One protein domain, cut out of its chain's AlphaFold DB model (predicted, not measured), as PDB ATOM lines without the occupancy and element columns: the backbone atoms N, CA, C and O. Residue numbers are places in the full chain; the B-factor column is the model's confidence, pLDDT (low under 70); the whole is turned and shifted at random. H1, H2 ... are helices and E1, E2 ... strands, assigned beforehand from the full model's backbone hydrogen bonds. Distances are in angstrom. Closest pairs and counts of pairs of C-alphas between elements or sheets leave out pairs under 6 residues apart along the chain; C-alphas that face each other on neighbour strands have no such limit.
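What this domain is: This is residues 31 to 80 of the 85 residues of an uncharacterized protein of Brevundimonas sp. M20 (UniProt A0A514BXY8). Two helices, the short H1 and the longer H2, pack on each other and cross steeply near their middles, and a small two-stranded hairpin, E1 and E2, lies off to one side of this pair, joined to it by loops. The printed part has 50 residues, with two named helices and two named strands in the order H1, E1, E2, H2. The sheet has the order E1 - E2 and is antiparallel, and the class is mixed, helices and strands. The whole is compact and rounded, with a radius of gyration of the C-alphas of 10.0 A and spans of 27 by 23 by 16 A.

Where its parts are: Find C-alpha 31 at (-38.695, 37.314, -19.949); from there H1 runs through residues 31 to 39, 12.4 A from first to last C-alpha. Go on to C-alpha 48 at (-49.653, 36.935, -15.452), where E1 begins; it holds residues 48 to 50 and is 6.3 A long. E2 follows at residues 53 to 55, 6.8 A long. H2 takes residues 65 to 78, 19.9 A long, and ends with C-alpha 78 at (-34.186, 23.832, -12.465).

How they stand to each other: Look first at H1 and H2, which touch; their closest C-alphas are those of Ala 36 and Ile 72, 5.3 A apart. They run opposite ways at a steep tilt of 60 degrees. In both helices every O i to N i+4 pair is within hydrogen-bond range. E1 and E2 form a hairpin, antiparallel with 135 degrees between their directions; N 55 and O 48, at 2.8 A, and N 50 and O 53, at 2.9 A, are within hydrogen-bond range. E1 and H2 are apart. H1 and E2 are only just apart, their closest C-alphas being 8.1 A from each other.

The domain as a whole: The two C-alphas farthest apart are those of Ser 61 and Gly 80, at 29.0 A. The printed part has no cut. The link from E1 to E2 is tight, and those from H1 to E1 and from E2 to H2 are short. The mean pLDDT of the printed part is 89.5, and no printed residue is under 70.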
ATOM      1  N   ASP A  31     -39.527  37.839 -18.863       89.88
ATOM      2  CA  ASP A  31     -38.695  37.314 -19.949       89.88
ATOM      3  C   ASP A  31     -38.227  35.882 -19.682       89.88
ATOM      4  O   ASP A  31     -38.211  35.060 -20.596       89.88
ATOM      5  N   GLN A  32     -37.892  35.557 -18.430       90.81
ATOM      6  CA  GLN A  32     -37.509  34.198 -18.042       90.81
ATOM      7  C   GLN A  32     -38.687  33.233 -18.169       90.81
ATOM      8  O   GLN A  32     -38.518  32.138 -18.704       90.81
ATOM      9  N   ILE A  33     -39.879  33.657 -17.744       91.62
ATOM     10  CA  ILE A  33     -41.100  32.856 -17.866       91.62
ATOM     11  C   ILE A  33     -41.458  32.652 -19.344       91.62
ATOM     12  O   ILE A  33     -41.735  31.526 -19.747       91.62
ATOM     13  N   ARG A  34     -41.378  33.695 -20.183       93.31
ATOM     14  CA  ARG A  34     -41.578  33.573 -21.640       93.31
ATOM     15  C   ARG A  34     -40.588  32.609 -22.282       93.31
ATOM     16  O   ARG A  34     -40.979  31.775 -23.091       93.31
ATOM     17  N   ALA A  35     -39.312  32.692 -21.911       93.12
ATOM     18  CA  ALA A  35     -38.292  31.794 -22.436       93.12
ATOM     19  C   ALA A  35     -38.536  30.332 -22.016       93.12
ATOM     20  O   ALA A  35     -38.351  29.429 -22.832       93.12
ATOM     21  N   ALA A  36     -38.966  30.100 -20.773       93.19
ATOM     22  CA  ALA A  36     -39.362  28.780 -20.284       93.19
ATOM     23  C   ALA A  36     -40.599  28.251 -21.032       93.19
ATOM     24  O   ALA A  36     -40.589  27.132 -21.540       93.19
ATOM     25  N   ALA A  37     -41.623  29.086 -21.208       93.19
ATOM     26  CA  ALA A  37     -42.829  28.744 -21.958       93.19
ATOM     27  C   ALA A  37     -42.546  28.411 -23.426       93.19
ATOM     28  O   ALA A  37     -43.065  27.418 -23.936       93.19
ATOM     29  N   ALA A  38     -41.648  29.153 -24.080       94.38
ATOM     30  CA  ALA A  38     -41.208  28.847 -25.436       94.38
ATOM     31  C   ALA A  38     -40.535  27.464 -25.522       94.38
ATOM     32  O   ALA A  38     -40.831  26.700 -26.443       94.38
ATOM     33  N   ARG A  39     -39.695  27.094 -24.540       92.75
ATOM     34  CA  ARG A  39     -39.107  25.741 -24.440       92.75
ATOM     35  C   ARG A  39     -40.162  24.655 -24.202       92.75
ATOM     36  O   ARG A  39     -40.016  23.553 -24.722       92.75
ATOM     37  N   CYS A  40     -41.238  24.987 -23.493       91.62
ATOM     38  CA  CYS A  40     -42.399  24.123 -23.260       91.62
ATOM     39  C   CYS A  40     -43.445  24.159 -24.397       91.62
ATOM     40  O   CYS A  40     -44.536  23.602 -24.262       91.62
ATOM     41  N   GLY A  41     -43.140  24.798 -25.533       91.75
ATOM     42  CA  GLY A  41     -44.004  24.798 -26.714       91.75
ATOM     43  C   GLY A  41     -45.185  25.771 -26.644       91.75
ATOM     44  O   GLY A  41     -46.244  25.484 -27.208       91.75
ATOM     45  N   ILE A  42     -45.029  26.901 -25.946       90.81
ATOM     46  CA  ILE A  42     -45.940  28.054 -25.996       90.81
ATOM     47  C   ILE A  42     -45.129  29.292 -26.397       90.81
ATOM     48  O   ILE A  42     -44.494  29.929 -25.561       90.81
ATOM     49  N   ALA A  43     -45.123  29.617 -27.691       86.31
ATOM     50  CA  ALA A  43     -44.321  30.721 -28.224       86.31
ATOM     51  C   ALA A  43     -44.853  32.104 -27.807       86.31
ATOM     52  O   ALA A  43     -44.071  32.969 -27.423       86.31
ATOM     53  N   ASP A  44     -46.176  32.277 -27.810       86.62
ATOM     54  CA  ASP A  44     -46.852  33.546 -27.507       86.62
ATOM     55  C   ASP A  44     -47.369  33.587 -26.061       86.62
ATOM     56  O   ASP A  44     -48.483  34.025 -25.779       86.62
ATOM     57  N   PHE A  45     -46.583  33.043 -25.129       91.38
ATOM     58  CA  PHE A  45     -46.967  33.003 -23.724       91.38
ATOM     59  C   PHE A  45     -46.887  34.392 -23.084       91.38
ATOM     60  O   PHE A  45     -45.863  35.072 -23.192       91.38
ATOM     61  N   GLU A  46     -47.922  34.777 -22.337       91.00
ATOM     62  CA  GLU A  46     -47.942  36.029 -21.584       91.00
ATOM     63  C   GLU A  46     -48.003  35.750 -20.072       91.00
ATOM     64  O   GLU A  46     -49.021  35.265 -19.572       91.00
ATOM     65  N   PRO A  47     -46.919  36.030 -19.322       88.88
ATOM     66  CA  PRO A  47     -46.902  35.849 -17.876       88.88
ATOM     67  C   PRO A  47     -47.939  36.739 -17.194       88.88
ATOM     68  O   PRO A  47     -48.054  37.926 -17.499       88.88
ATOM     69  N   THR A  48     -48.645  36.189 -16.210       89.44
ATOM     70  CA  THR A  48     -49.653  36.935 -15.452       89.44
ATOM     71  C   THR A  48     -49.020  37.534 -14.204       89.44
ATOM     72  O   THR A  48     -48.331  36.841 -13.457       89.44
ATOM     73  N   LYS A  49     -49.236  38.827 -13.950       85.12
ATOM     74  CA  LYS A  49     -48.742  39.461 -12.722       85.12
ATOM     75  C   LYS A  49     -49.625  39.066 -11.534       85.12
ATOM     76  O   LYS A  49     -50.829  39.306 -11.560       85.12
ATOM     77  N   ALA A  50     -49.021  38.505 -10.490       83.19
ATOM     78  CA  ALA A  50     -49.685  38.061  -9.266       83.19
ATOM     79  C   ALA A  50     -49.046  38.763  -8.055       83.19
ATOM     80  O   ALA A  50     -48.042  38.309  -7.504       83.19
ATOM     81  N   GLY A  51     -49.612  39.912  -7.667       83.00
ATOM     82  CA  GLY A  51     -49.028  40.783  -6.641       83.00
ATOM     83  C   GLY A  51     -47.688  41.371  -7.097       83.00
ATOM     84  O   GLY A  51     -47.620  42.022  -8.143       83.00
ATOM     85  N   ASP A  52     -46.633  41.112  -6.323       79.06
ATOM     86  CA  ASP A  52     -45.259  41.550  -6.615       79.06
ATOM     87  C   ASP A  52     -44.467  40.552  -7.482       79.06
ATOM     88  O   ASP A  52     -43.349  40.847  -7.903       79.06
ATOM     89  N   ALA A  53     -45.054  39.393  -7.794       83.00
ATOM     90  CA  ALA A  53     -44.431  38.325  -8.568       83.00
ATOM     91  C   ALA A  53     -45.150  38.075  -9.906       83.00
ATOM     92  O   ALA A  53     -46.181  38.676 -10.225       83.00
ATOM     93  N   TRP A  54     -44.590  37.162 -10.697       86.88
ATOM     94  CA  TRP A  54     -45.155  36.712 -11.965       86.88
ATOM     95  C   TRP A  54     -45.484  35.224 -11.898       86.88
ATOM     96  O   TRP A  54     -44.725  34.436 -11.329       86.88
ATOM     97  N   ALA A  55     -46.622  34.871 -12.482       87.25
ATOM     98  CA  ALA A  55     -47.136  33.519 -12.581       87.25
ATOM     99  C   ALA A  55     -47.074  33.028 -14.029       87.25
ATOM    100  O   ALA A  55     -47.297  33.786 -14.982       87.25
ATOM    101  N   ALA A  56     -46.802  31.735 -14.179       89.19
ATOM    102  CA  ALA A  56     -46.774  31.033 -15.454       89.19
ATOM    103  C   ALA A  56     -48.129  30.375 -15.776       89.19
ATOM    104  O   ALA A  56     -48.167  29.283 -16.331       89.19
ATOM    105  N   TYR A  57     -49.234  31.045 -15.430       88.56
ATOM    106  CA  TYR A  57     -50.586  30.537 -15.662       88.56
ATOM    107  C   TYR A  57     -50.848  30.305 -17.156       88.56
ATOM    108  O   TYR A  57     -50.763  31.239 -17.958       88.56
ATOM    109  N   VAL A  58     -51.183  29.068 -17.527       86.75
ATOM    110  CA  VAL A  58     -51.552  28.698 -18.899       86.75
ATOM    111  C   VAL A  58     -53.073  28.596 -18.987       86.75
ATOM    112  O   VAL A  58     -53.687  27.842 -18.242       86.75
ATOM    113  N   ASN A  59     -53.688  29.331 -19.918       85.81
ATOM    114  CA  ASN A  59     -55.145  29.329 -20.089       85.81
ATOM    115  C   ASN A  59     -55.684  27.921 -20.398       85.81
ATOM    116  O   ASN A  59     -55.141  27.228 -21.261       85.81
ATOM    117  N   ASP A  60     -56.802  27.551 -19.773       87.25
ATOM    118  CA  ASP A  60     -57.470  26.252 -19.933       87.25
ATOM    119  C   ASP A  60     -57.861  25.929 -21.392       87.25
ATOM    120  O   ASP A  60     -58.043  24.764 -21.746       87.25
ATOM    121  N   SER A  61     -57.967  26.942 -22.264       88.12
ATOM    122  CA  SER A  61     -58.203  26.772 -23.702       88.12
ATOM    123  C   SER A  61     -57.008  26.177 -24.456       88.12
ATOM    124  O   SER A  61     -57.157  25.756 -25.603       88.12
ATOM    125  N   VAL A  62     -55.810  26.192 -23.864       84.94
ATOM    126  CA  VAL A  62     -54.600  25.616 -24.456       84.94
ATOM    127  C   VAL A  62     -54.623  24.095 -24.257       84.94
ATOM    128  O   VAL A  62     -54.783  23.627 -23.126       84.94
ATOM    129  N   PRO A  63     -54.427  23.294 -25.323       88.19
ATOM    130  CA  PRO A  63     -54.270  21.853 -25.184       88.19
ATOM    131  C   PRO A  63     -53.141  21.520 -24.209       88.19
ATOM    132  O   PRO A  63     -52.053  22.099 -24.290       88.19
ATOM    133  N   ASP A  64     -53.420  20.595 -23.296       91.50
ATOM    134  CA  ASP A  64     -52.484  20.150 -22.263       91.50
ATOM    135  C   ASP A  64     -51.984  21.287 -21.346       91.50
ATOM    136  O   ASP A  64     -50.842  21.249 -20.888       91.50
ATOM    137  N   HIS A  65     -52.823  22.302 -21.065       90.88
ATOM    138  CA  HIS A  65     -52.451  23.479 -20.258       90.88
ATOM    139  C   HIS A  65     -51.725  23.114 -18.953       90.88
ATOM    140  O   HIS A  65     -50.651  23.650 -18.709       90.88
ATOM    141  N   GLN A  66     -52.233  22.149 -18.175       90.38
ATOM    142  CA  GLN A  66     -51.592  21.689 -16.934       90.38
ATOM    143  C   GLN A  66     -50.185  21.135 -17.167       90.38
ATOM    144  O   GLN A  66     -49.253  21.520 -16.471       90.38
ATOM    145  N   ALA A  67     -50.004  20.275 -18.173       92.75
ATOM    146  CA  ALA A  67     -48.695  19.695 -18.469       92.75
ATOM    147  C   ALA A  67     -47.692  20.763 -18.936       92.75
ATOM    148  O   ALA A  67     -46.502  20.690 -18.626       92.75
ATOM    149  N   LYS A  68     -48.169  21.771 -19.672       91.31
ATOM    150  CA  LYS A  68     -47.344  22.897 -20.117       91.31
ATOM    151  C   LYS A  68     -46.990  23.836 -18.971       91.31
ATOM    152  O   LYS A  68     -45.843  24.258 -18.875       91.31
ATOM    153  N   GLU A  69     -47.947  24.126 -18.102       92.00
ATOM    154  CA  GLU A  69     -47.736  24.897 -16.884       92.00
ATOM    155  C   GLU A  69     -46.684  24.208 -16.000       92.00
ATOM    156  O   GLU A  69     -45.659  24.808 -15.679       92.00
ATOM    157  N   ASP A  70     -46.861  22.915 -15.711       93.06
ATOM    158  CA  ASP A  70     -45.912  22.118 -14.927       93.06
ATOM    159  C   ASP A  70     -44.514  22.080 -15.580       93.06
ATOM    160  O   ASP A  70     -43.504  22.175 -14.879       93.06
ATOM    161  N   CYS A  71     -44.432  22.012 -16.916       93.94
ATOM    162  CA  CYS A  71     -43.168  22.127 -17.651       93.94
ATOM    163  C   CYS A  71     -42.470  23.471 -17.391       93.94
ATOM    164  O   CYS A  71     -41.266  23.494 -17.121       93.94
ATOM    165  N   ILE A  72     -43.209  24.587 -17.430       92.50
ATOM    166  CA  ILE A  72     -42.649  25.925 -17.195       92.50
ATOM    167  C   ILE A  72     -42.127  26.041 -15.763       92.50
ATOM    168  O   ILE A  72     -40.999  26.493 -15.551       92.50
ATOM    169  N   TYR A  73     -42.917  25.606 -14.777       91.56
ATOM    170  CA  TYR A  73     -42.502  25.622 -13.374       91.56
ATOM    171  C   TYR A  73     -41.260  24.755 -13.137       91.56
ATOM    172  O   TYR A  73     -40.337  25.200 -12.454       91.56
ATOM    173  N   ALA A  74     -41.189  23.564 -13.739       93.06
ATOM    174  CA  ALA A  74     -40.029  22.681 -13.625       93.06
ATOM    175  C   ALA A  74     -38.758  23.296 -14.239       93.06
ATOM    176  O   ALA A  74     -37.686  23.227 -13.635       93.06
ATOM    177  N   ASP A  75     -38.866  23.937 -15.405       93.38
ATOM    178  CA  ASP A  75     -37.748  24.611 -16.077       93.38
ATOM    179  C   ASP A  75     -37.228  25.815 -15.269       93.38
ATOM    180  O   ASP A  75     -36.014  25.979 -15.101       93.38
ATOM    181  N   LEU A  76     -38.126  26.624 -14.699       90.12
ATOM    182  CA  LEU A  76     -37.761  27.745 -13.827       90.12
ATOM    183  C   LEU A  76     -37.124  27.258 -12.518       90.12
ATOM    184  O   LEU A  76     -36.098  27.795 -12.088       90.12
ATOM    185  N   GLN A  77     -37.669  26.201 -11.916       90.38
ATOM    186  CA  GLN A  77     -37.123  25.604 -10.698       90.38
ATOM    187  C   GLN A  77     -35.730  25.003 -10.932       90.38
ATOM    188  O   GLN A  77     -34.843  25.184 -10.097       90.38
ATOM    189  N   ALA A  78     -35.499  24.355 -12.080       88.94
ATOM    190  CA  ALA A  78     -34.186  23.832 -12.465       88.94
ATOM    191  C   ALA A  78     -33.123  24.940 -12.606       88.94
ATOM    192  O   ALA A  78     -31.937  24.694 -12.396       88.94
ATOM    193  N   GLN A  79     -33.542  26.173 -12.902       85.81
ATOM    194  CA  GLN A  79     -32.685  27.364 -12.941       85.81
ATOM    195  C   GLN A  79     -32.541  28.060 -11.574       85.81
ATOM    196  O   GLN A  79     -31.931  29.128 -11.490       85.81
ATOM    197  N   GLY A  80     -33.115  27.492 -10.509       85.81
ATOM    198  CA  GLY A  80     -33.109  28.072  -9.166       85.81
ATOM    199  C   GLY A  80     -34.030  29.285  -9.004       85.81
ATOM    200  O   GLY A  80     -33.846  30.062  -8.064       85.81
TER     201      GLY A  80